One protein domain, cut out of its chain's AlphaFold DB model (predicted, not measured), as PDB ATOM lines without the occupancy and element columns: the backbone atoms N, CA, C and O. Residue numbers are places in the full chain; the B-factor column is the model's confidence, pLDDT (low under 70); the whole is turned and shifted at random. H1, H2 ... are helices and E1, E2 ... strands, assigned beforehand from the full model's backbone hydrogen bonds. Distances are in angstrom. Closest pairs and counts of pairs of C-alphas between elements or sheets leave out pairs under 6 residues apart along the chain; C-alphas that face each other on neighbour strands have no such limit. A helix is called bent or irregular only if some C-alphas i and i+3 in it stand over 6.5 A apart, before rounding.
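This is residues 45 to 111 of the 142 residues of an uncharacterized protein of Streptococcus cristatus (UniProt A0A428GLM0). A small rounded cluster of helices: H1, H2 and H5 make the body, and H4 lies across the end where H1 begins, H2 ends and H5 begins. The short helix H3 sits at one corner, and at another the two ends of the printed part run side by side, residues 45 to 46 pairing with E1. The 67 printed residues hold five named helices and one named strand, in the order H1, H2, H3, H4, H5, E1, and the class is mostly helix. The whole is compact, with a radius of gyration of the C-alphas of 10.6 A and spans of 25 by 22 by 21 A.

H1 is residues 48 to 59, 16.4 A long, and begins at C-alpha 48 at (-41.764, -36.946, -18.709). H2 is residues 64 to 69 and H3 residues 72 to 75. H4, residues 81 to 91, is 15.9 A long and irregular: C-alphas 82 and 85 are 7.2 A apart. H5, the longest helix, is residues 94 to 106, 17.7 A from C-alpha 94 at (-60.028, -31.060, -17.324) to its last C-alpha. E1 is residues 108 to 110, ending at C-alpha 110 at (-43.573, -41.001, -22.309).

H1 only just touches H2, with 3 pairs of C-alphas within 8 A and with its residues 53 to 57 alone; the closest C-alphas, of Cys 57 and Ala 67, are 6.6 A apart. The two run opposite ways at a steep tilt of 52 degrees. With residues 49 to 50 alone H1 touches H4, about perpendicular at 78 degrees, the closest C-alphas being those of Phe 49 and Asp 83, 6.6 A apart. H1 and H5 are close but not clearly touching, the closest C-alphas, of Ile 54 and Trp 104, 6.8 A apart. H2 touches H5 at a shallow tilt of 27 degrees, opposite ways, with the C-alphas of Leu 68 and Gln 97 closest at 6.8 A. H3 touches no helix; it is near H1. H4 and H5 only just touch, with 3 pairs of C-alphas within 8 A, and only at the corner by their link. E1 pairs with no named strand, but its residues 109 to 110 pair parallel with residues 45 to 46. Every O i to N i+4 pair is within hydrogen-bond range in H1, H2 and H5, and 5 of 7 are in H4; H3 is too short for such a pair, and its 1 O i to N i+3 pair is not within range.

The C-alphas farthest apart, of Val 73 and Glu 111, are 27.9 A apart, while the first and last printed C-alphas are 5.8 A apart. The printed part has no cut, and the five links between named elements are tight. The mean pLDDT of the printed part is 90.9, with residues 71 to 72 under 70.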
ATOM      1  N   LYS A  45     -50.256 -40.790 -24.187       94.69
ATOM      2  CA  LYS A  45     -48.954 -40.142 -24.215       94.69
ATOM      3  C   LYS A  45     -48.933 -39.015 -23.194       94.69
ATOM      4  O   LYS A  45     -49.881 -38.231 -23.151       94.69
ATOM      5  N   ILE A  46     -47.896 -38.970 -22.362       95.50
ATOM      6  CA  ILE A  46     -47.722 -37.929 -21.342       95.50
ATOM      7  C   ILE A  46     -46.296 -37.367 -21.360       95.50
ATOM      8  O   ILE A  46     -45.370 -38.085 -21.737       95.50
ATOM      9  N   PRO A  47     -46.093 -36.114 -20.926       93.88
ATOM     10  CA  PRO A  47     -44.756 -35.574 -20.704       93.88
ATOM     11  C   PRO A  47     -43.994 -36.324 -19.604       93.88
ATOM     12  O   PRO A  47     -44.596 -36.856 -18.671       93.88
ATOM     13  N   GLU A  48     -42.665 -36.288 -19.669       92.56
ATOM     14  CA  GLU A  48     -41.764 -36.946 -18.709       92.56
ATOM     15  C   GLU A  48     -41.991 -36.493 -17.259       92.56
ATOM     16  O   GLU A  48     -42.232 -37.325 -16.396       92.56
ATOM     17  N   PHE A  49     -42.095 -35.184 -17.002       91.19
ATOM     18  CA  PHE A  49     -42.348 -34.672 -15.646       91.19
ATOM     19  C   PHE A  49     -43.676 -35.170 -15.034       91.19
ATOM     20  O   PHE A  49     -43.835 -35.200 -13.814       91.19
ATOM     21  N   VAL A  50     -44.648 -35.546 -15.875       95.25
ATOM     22  CA  VAL A  50     -45.922 -36.137 -15.439       95.25
ATOM     23  C   VAL A  50     -45.739 -37.617 -15.111       95.25
ATOM     24  O   VAL A  50     -46.321 -38.103 -14.142       95.25
ATOM     25  N   ALA A  51     -44.927 -38.331 -15.897       96.25
ATOM     26  CA  ALA A  51     -44.565 -39.719 -15.636       96.25
ATOM     27  C   ALA A  51     -43.826 -39.857 -14.300       96.25
ATOM     28  O   ALA A  51     -44.265 -40.632 -13.449       96.25
ATOM     29  N   ASP A  52     -42.804 -39.027 -14.078       94.81
ATOM     30  CA  ASP A  52     -42.019 -39.001 -12.840       94.81
ATOM     31  C   ASP A  52     -42.903 -38.748 -11.611       94.81
ATOM     32  O   ASP A  52     -42.763 -39.402 -10.575       94.81
ATOM     33  N   TRP A  53     -43.880 -37.839 -11.735       95.50
ATOM     34  CA  TRP A  53     -44.855 -37.584 -10.676       95.50
ATOM     35  C   TRP A  53     -45.731 -38.810 -10.387       95.50
ATOM     36  O   TRP A  53     -45.911 -39.174  -9.225       95.50
ATOM     37  N   ILE A  54     -46.243 -39.492 -11.421       96.12
ATOM     38  CA  ILE A  54     -47.038 -40.722 -11.251       96.12
ATOM     39  C   ILE A  54     -46.214 -41.815 -10.560       96.12
ATOM     40  O   ILE A  54     -46.728 -42.492  -9.666       96.12
ATOM     41  N   GLU A  55     -44.960 -42.011 -10.970       96.06
ATOM     42  CA  GLU A  55     -44.066 -43.012 -10.377       96.06
ATOM     43  C   GLU A  55     -43.792 -42.716  -8.908       96.06
ATOM     44  O   GLU A  55     -43.972 -43.597  -8.063       96.06
ATOM     45  N   TYR A  56     -43.449 -41.466  -8.597       94.88
ATOM     46  CA  TYR A  56     -43.267 -41.013  -7.226       94.88
ATOM     47  C   TYR A  56     -44.520 -41.268  -6.385       94.88
ATOM     48  O   TYR A  56     -44.429 -41.928  -5.351       94.88
ATOM     49  N   CYS A  57     -45.697 -40.832  -6.845       94.31
ATOM     50  CA  CYS A  57     -46.935 -41.018  -6.093       94.31
ATOM     51  C   CYS A  57     -47.227 -42.496  -5.814       94.31
ATOM     52  O   CYS A  57     -47.602 -42.847  -4.695       94.31
ATOM     53  N   LYS A  58     -47.025 -43.379  -6.801       94.62
ATOM     54  CA  LYS A  58     -47.202 -44.826  -6.614       94.62
ATOM     55  C   LYS A  58     -46.191 -45.402  -5.624       94.62
ATOM     56  O   LYS A  58     -46.573 -46.234  -4.803       94.62
ATOM     57  N   PHE A  59     -44.938 -44.952  -5.675       94.75
ATOM     58  CA  PHE A  59     -43.883 -45.376  -4.756       94.75
ATOM     59  C   PHE A  59     -44.149 -44.930  -3.311       94.75
ATOM     60  O   PHE A  59     -43.913 -45.692  -2.378       94.75
ATOM     61  N   THR A  60     -44.689 -43.725  -3.116       92.06
ATOM     62  CA  THR A  60     -44.973 -43.152  -1.790       92.06
ATOM     63  C   THR A  60     -46.414 -43.352  -1.321       92.06
ATOM     64  O   THR A  60     -46.827 -42.727  -0.346       92.06
ATOM     65  N   HIS A  61     -47.194 -44.198  -2.001       92.44
ATOM     66  CA  HIS A  61     -48.599 -44.483  -1.682       92.44
ATOM     67  C   HIS A  61     -49.525 -43.252  -1.651       92.44
ATOM     68  O   HIS A  61     -50.525 -43.237  -0.935       92.44
ATOM     69  N   VAL A  62     -49.221 -42.233  -2.453       91.81
ATOM     70  CA  VAL A  62     -50.137 -41.120  -2.718       91.81
ATOM     71  C   VAL A  62     -51.221 -41.628  -3.661       91.81
ATOM     72  O   VAL A  62     -50.927 -42.181  -4.722       91.81
ATOM     73  N   ASP A  63     -52.483 -41.475  -3.272       93.38
ATOM     74  CA  ASP A  63     -53.597 -41.873  -4.127       93.38
ATOM     75  C   ASP A  63     -53.820 -40.890  -5.291       93.38
ATOM     76  O   ASP A  63     -53.294 -39.776  -5.332       93.38
ATOM     77  N   LEU A  64     -54.632 -41.317  -6.260       95.06
ATOM     78  CA  LEU A  64     -54.918 -40.537  -7.462       95.06
ATOM     79  C   LEU A  64     -55.565 -39.177  -7.149       95.06
ATOM     80  O   LEU A  64     -55.275 -38.198  -7.831       95.06
ATOM     81  N   GLN A  65     -56.430 -39.098  -6.133       92.69
ATOM     82  CA  GLN A  65     -57.109 -37.849  -5.782       92.69
ATOM     83  C   GLN A  65     -56.091 -36.811  -5.307       92.69
ATOM     84  O   GLN A  65     -56.111 -35.667  -5.760       92.69
ATOM     85  N   HIS A  66     -55.170 -37.213  -4.436       90.75
ATOM     86  CA  HIS A  66     -54.114 -36.338  -3.947       90.75
ATOM     87  C   HIS A  66     -53.080 -36.010  -5.033       90.75
ATOM     88  O   HIS A  66     -52.620 -34.869  -5.111       90.75
ATOM     89  N   ALA A  67     -52.767 -36.965  -5.916       93.31
ATOM     90  CA  ALA A  67     -51.871 -36.750  -7.051       93.31
ATOM     91  C   ALA A  67     -52.406 -35.705  -8.052       93.31
ATOM     92  O   ALA A  67     -51.609 -34.988  -8.657       93.31
ATOM     93  N   LEU A  68     -53.733 -35.584  -8.196       93.06
ATOM     94  CA  LEU A  68     -54.390 -34.594  -9.062       93.06
ATOM     95  C   LEU A  68     -54.394 -33.172  -8.482       93.06
ATOM     96  O   LEU A  68     -54.445 -32.208  -9.238       93.06
ATOM     97  N   ILE A  69     -54.356 -33.030  -7.154       86.62
ATOM     98  CA  ILE A  69     -54.420 -31.724  -6.477       86.62
ATOM     99  C   ILE A  69     -53.022 -31.085  -6.362       86.62
ATOM    100  O   ILE A  69     -52.922 -29.873  -6.190       86.62
ATOM    101  N   VAL A  70     -51.948 -31.882  -6.483       76.88
ATOM    102  CA  VAL A  70     -50.539 -31.458  -6.320       76.88
ATOM    103  C   VAL A  70     -50.363 -30.586  -5.070       76.88
ATOM    104  O   VAL A  70     -49.870 -29.462  -5.116       76.88
ATOM    105  N   GLY A  71     -50.847 -31.083  -3.931       69.75
ATOM    106  CA  GLY A  71     -50.781 -30.353  -2.666       69.75
ATOM    107  C   GLY A  71     -49.386 -30.382  -2.036       69.75
ATOM    108  O   GLY A  71     -48.695 -31.403  -2.096       69.75
ATOM    109  N   ASP A  72     -49.026 -29.290  -1.353       67.88
ATOM    110  CA  ASP A  72     -47.720 -29.088  -0.705       67.88
ATOM    111  C   ASP A  72     -47.294 -30.272   0.177       67.88
ATOM    112  O   ASP A  72     -46.134 -30.669   0.168       67.88
ATOM    113  N   VAL A  73     -48.238 -30.894   0.889       73.44
ATOM    114  CA  VAL A  73     -47.963 -31.998   1.827       73.44
ATOM    115  C   VAL A  73     -47.336 -33.215   1.138       73.44
ATOM    116  O   VAL A  73     -46.417 -33.823   1.680       73.44
ATOM    117  N   TYR A  74     -47.812 -33.573  -0.056       72.31
ATOM    118  CA  TYR A  74     -47.339 -34.759  -0.779       72.31
ATOM    119  C   TYR A  74     -46.219 -34.427  -1.756       72.31
ATOM    120  O   TYR A  74     -45.348 -35.262  -2.013       72.31
ATOM    121  N   PHE A  75     -46.234 -33.202  -2.280       78.94
ATOM    122  CA  PHE A  75     -45.221 -32.731  -3.203       78.94
ATOM    123  C   PHE A  75     -43.892 -32.420  -2.504       78.94
ATOM    124  O   PHE A  75     -42.849 -32.594  -3.115       78.94
ATOM    125  N   TYR A  76     -43.879 -32.026  -1.226       77.38
ATOM    126  CA  TYR A  76     -42.650 -31.608  -0.534       77.38
ATOM    127  C   TYR A  76     -41.520 -32.657  -0.536       77.38
ATOM    128  O   TYR A  76     -40.345 -32.302  -0.584       77.38
ATOM    129  N   ASN A  77     -41.858 -33.950  -0.531       81.69
ATOM    130  CA  ASN A  77     -40.869 -35.035  -0.561       81.69
ATOM    131  C   ASN A  77     -40.487 -35.477  -1.990       81.69
ATOM    132  O   ASN A  77     -39.682 -36.392  -2.160       81.69
ATOM    133  N   TYR A  78     -41.043 -34.837  -3.022       85.69
ATOM    134  CA  TYR A  78     -40.712 -35.114  -4.414       85.69
ATOM    135  C   TYR A  78     -39.341 -34.528  -4.772       85.69
ATOM    136  O   TYR A  78     -39.067 -33.357  -4.525       85.69
ATOM    137  N   ALA A  79     -38.456 -35.324  -5.370       81.19
ATOM    138  CA  ALA A  79     -37.085 -34.886  -5.640       81.19
ATOM    139  C   ALA A  79     -37.018 -33.707  -6.635       81.19
ATOM    140  O   ALA A  79     -36.191 -32.806  -6.482       81.19
ATOM    141  N   ASN A  80     -37.925 -33.666  -7.618       83.81
ATOM    142  CA  ASN A  80     -37.935 -32.657  -8.677       83.81
ATOM    143  C   ASN A  80     -38.868 -31.486  -8.344       83.81
ATOM    144  O   ASN A  80     -39.839 -31.206  -9.047       83.81
ATOM    145  N   GLN A  81     -38.543 -30.742  -7.283       84.62
ATOM    146  CA  GLN A  81     -39.335 -29.583  -6.844       84.62
ATOM    147  C   GLN A  81     -39.556 -28.531  -7.952       84.62
ATOM    148  O   GLN A  81     -40.576 -27.843  -7.970       84.62
ATOM    149  N   LYS A  82     -38.631 -28.439  -8.921       85.00
ATOM    150  CA  LYS A  82     -38.733 -27.547 -10.091       85.00
ATOM    151  C   LYS A  82     -39.952 -27.824 -10.981       85.00
ATOM    152  O   LYS A  82     -40.375 -26.933 -11.715       85.00
ATOM    153  N   ASP A  83     -40.514 -29.029 -10.922       87.62
ATOM    154  CA  ASP A  83     -41.652 -29.416 -11.753       87.62
ATOM    155  C   ASP A  83     -42.997 -29.016 -11.142       87.62
ATOM    156  O   ASP A  83     -44.016 -29.138 -11.815       87.62
ATOM    157  N   PHE A  84     -43.022 -28.471  -9.918       87.06
ATOM    158  CA  PHE A  84     -44.256 -28.074  -9.233       87.06
ATOM    159  C   PHE A  84     -45.148 -27.186 -10.098       87.06
ATOM    160  O   PHE A  84     -46.314 -27.495 -10.332       87.06
ATOM    161  N   SER A  85     -44.587 -26.089 -10.615       87.69
ATOM    162  CA  SER A  85     -45.335 -25.137 -11.436       87.69
ATOM    163  C   SER A  85     -45.826 -25.772 -12.736       87.69
ATOM    164  O   SER A  85     -46.951 -25.502 -13.139       87.69
ATOM    165  N   LYS A  86     -45.026 -26.658 -13.351       90.56
ATOM    166  CA  LYS A  86     -45.398 -27.370 -14.582       90.56
ATOM    167  C   LYS A  86     -46.522 -28.374 -14.335       90.56
ATOM    168  O   LYS A  86     -47.443 -28.456 -15.136       90.56
ATOM    169  N   LEU A  87     -46.459 -29.131 -13.239       92.44
ATOM    170  CA  LEU A  87     -47.498 -30.084 -12.839       92.44
ATOM    171  C   LEU A  87     -48.800 -29.373 -12.509       92.44
ATOM    172  O   LEU A  87     -49.856 -29.806 -12.963       92.44
ATOM    173  N   LYS A  88     -48.712 -28.265 -11.772       91.12
ATOM    174  CA  LYS A  88     -49.864 -27.430 -11.460       91.12
ATOM    175  C   LYS A  88     -50.513 -26.895 -12.737       91.12
ATOM    176  O   LYS A  88     -51.686 -27.158 -12.948       91.12
ATOM    177  N   GLU A  89     -49.742 -26.254 -13.616       92.31
ATOM    178  CA  GLU A  89     -50.226 -25.749 -14.912       92.31
ATOM    179  C   GLU A  89     -50.802 -26.876 -15.784       92.31
ATOM    180  O   GLU A  89     -51.870 -26.736 -16.378       92.31
ATOM    181  N   PHE A  90     -50.136 -28.033 -15.836       94.00
ATOM    182  CA  PHE A  90     -50.626 -29.188 -16.580       94.00
ATOM    183  C   PHE A  90     -51.998 -29.624 -16.063       94.00
ATOM    184  O   PHE A  90     -52.917 -29.795 -16.859       94.00
ATOM    185  N   LEU A  91     -52.169 -29.757 -14.748       94.88
ATOM    186  CA  LEU A  91     -53.400 -30.240 -14.124       94.88
ATOM    187  C   LEU A  91     -54.489 -29.166 -13.961       94.88
ATOM    188  O   LEU A  91     -55.566 -29.488 -13.470       94.88
ATOM    189  N   GLU A  92     -54.286 -27.929 -14.420       93.06
ATOM    190  CA  GLU A  92     -55.322 -26.881 -14.392       93.06
ATOM    191  C   GLU A  92     -56.491 -27.147 -15.356       93.06
ATOM    192  O   GLU A  92     -57.565 -26.570 -15.194       93.06
ATOM    193  N   THR A  93     -56.316 -28.027 -16.347       93.69
ATOM    194  CA  THR A  93     -57.350 -28.310 -17.354       93.69
ATOM    195  C   THR A  93     -57.971 -29.694 -17.184       93.69
ATOM    196  O   THR A  93     -57.276 -30.683 -16.947       93.69
ATOM    197  N   GLU A  94     -59.285 -29.792 -17.403       95.06
ATOM    198  CA  GLU A  94     -60.028 -31.060 -17.324       95.06
ATOM    199  C   GLU A  94     -59.464 -32.132 -18.273       95.06
ATOM    200  O   GLU A  94     -59.349 -33.301 -17.906       95.06
ATOM    201  N   ASN A  95     -59.039 -31.740 -19.479       95.94
ATOM    202  CA  ASN A  95     -58.463 -32.664 -20.461       95.94
ATOM    203  C   ASN A  95     -57.146 -33.287 -19.978       95.94
ATOM    204  O   ASN A  95     -56.914 -34.486 -20.169       95.94
ATOM    205  N   ASN A  96     -56.284 -32.499 -19.340       96.00
ATOM    206  CA  ASN A  96     -55.019 -33.000 -18.812       96.00
ATOM    207  C   ASN A  96     -55.227 -33.822 -17.539       96.00
ATOM    208  O   ASN A  96     -54.566 -34.844 -17.381       96.00
ATOM    209  N   GLN A  97     -56.186 -33.461 -16.681       96.69
ATOM    210  CA  GLN A  97     -56.586 -34.299 -15.543       96.69
ATOM    211  C   GLN A  97     -57.130 -35.657 -16.010       96.69
ATOM    212  O   GLN A  97     -56.740 -36.700 -15.485       96.69
ATOM    213  N   ALA A  98     -57.974 -35.676 -17.047       96.88
ATOM    214  CA  ALA A  98     -58.464 -36.913 -17.648       96.88
ATOM    215  C   ALA A  98     -57.322 -37.740 -18.260       96.88
ATOM    216  O   ALA A  98     -57.281 -38.962 -18.107       96.88
ATOM    217  N   THR A  99     -56.366 -37.081 -18.918       97.06
ATOM    218  CA  THR A  99     -55.154 -37.723 -19.449       97.06
ATOM    219  C   THR A  99     -54.313 -38.323 -18.322       97.06
ATOM    220  O   THR A  99     -53.936 -39.490 -18.408       97.06
ATOM    221  N   PHE A 100     -54.099 -37.588 -17.231       97.44
ATOM    222  CA  PHE A 100     -53.391 -38.054 -16.039       97.44
ATOM    223  C   PHE A 100     -54.068 -39.276 -15.409       97.44
ATOM    224  O   PHE A 100     -53.427 -40.299 -15.176       97.44
ATOM    225  N   ALA A 101     -55.386 -39.222 -15.196       97.44
ATOM    226  CA  ALA A 101     -56.147 -40.334 -14.632       97.44
ATOM    227  C   ALA A 101     -56.103 -41.579 -15.535       97.44
ATOM    228  O   ALA A 101     -55.963 -42.706 -15.055       97.44
ATOM    229  N   ARG A 102     -56.161 -41.397 -16.861       97.12
ATOM    230  CA  ARG A 102     -55.983 -42.499 -17.815       97.12
ATOM    231  C   ARG A 102     -54.575 -43.080 -17.757       97.12
ATOM    232  O   ARG A 102     -54.458 -44.300 -17.721       97.12
ATOM    233  N   ALA A 103     -53.540 -42.243 -17.698       97.44
ATOM    234  CA  ALA A 103     -52.154 -42.681 -17.527       97.44
ATOM    235  C   ALA A 103     -51.986 -43.507 -16.246       97.44
ATOM    236  O   ALA A 103     -51.360 -44.568 -16.249       97.44
ATOM    237  N   TRP A 104     -52.607 -43.055 -15.158       97.19
ATOM    238  CA  TRP A 104     -52.565 -43.720 -13.864       97.19
ATOM    239  C   TRP A 104     -53.138 -45.144 -13.903       97.19
ATOM    240  O   TRP A 104     -52.524 -46.065 -13.349       97.19
ATOM    241  N   ILE A 105     -54.301 -45.312 -14.545       96.00
ATOM    242  CA  ILE A 105     -55.105 -46.548 -14.538       96.00
ATOM    243  C   ILE A 105     -54.711 -47.504 -15.672       96.00
ATOM    244  O   ILE A 105     -54.591 -48.705 -15.451       96.00
ATOM    245  N   LEU A 106     -54.538 -46.985 -16.889       94.75
ATOM    246  CA  LEU A 106     -54.326 -47.771 -18.111       94.75
ATOM    247  C   LEU A 106     -52.845 -47.866 -18.509       94.75
ATOM    248  O   LEU A 106     -52.503 -48.580 -19.451       94.75
ATOM    249  N   GLY A 107     -51.969 -47.154 -17.798       94.94
ATOM    250  CA  GLY A 107     -50.579 -46.961 -18.184       94.94
ATOM    251  C   GLY A 107     -50.417 -45.874 -19.247       94.94
ATOM    252  O   GLY A 107     -51.382 -45.307 -19.769       94.94
ATOM    253  N   TYR A 108     -49.161 -45.574 -19.564       96.56
ATOM    254  CA  TYR A 108     -48.801 -44.475 -20.449       96.56
ATOM    255  C   TYR A 108     -47.545 -44.778 -21.271       96.56
ATOM    256  O   TYR A 108     -46.804 -45.721 -20.991       96.56
ATOM    257  N   GLU A 109     -47.336 -43.963 -22.298       95.31
ATOM    258  CA  GLU A 109     -46.079 -43.810 -23.026       95.31
ATOM    259  C   GLU A 109     -45.523 -42.413 -22.736       95.31
ATOM    260  O   GLU A 109     -46.269 -41.433 -22.746       95.31
ATOM    261  N   VAL A 110     -44.217 -42.306 -22.497       94.00
ATOM    262  CA  VAL A 110     -43.573 -41.001 -22.309       94.00
ATOM    263  C   VAL A 110     -43.343 -40.353 -23.673       94.00
ATOM    264  O   VAL A 110     -42.727 -40.945 -24.566       94.00
ATOM    265  N   GLU A 111     -43.843 -39.132 -23.853       88.81
ATOM    266  CA  GLU A 111     -43.519 -38.320 -25.019       88.81
ATOM    267  C   GLU A 111     -42.046 -37.940 -24.975       88.81
ATOM    268  O   GLU A 111     -41.602 -37.204 -24.097       88.81
TER     269      GLU A 111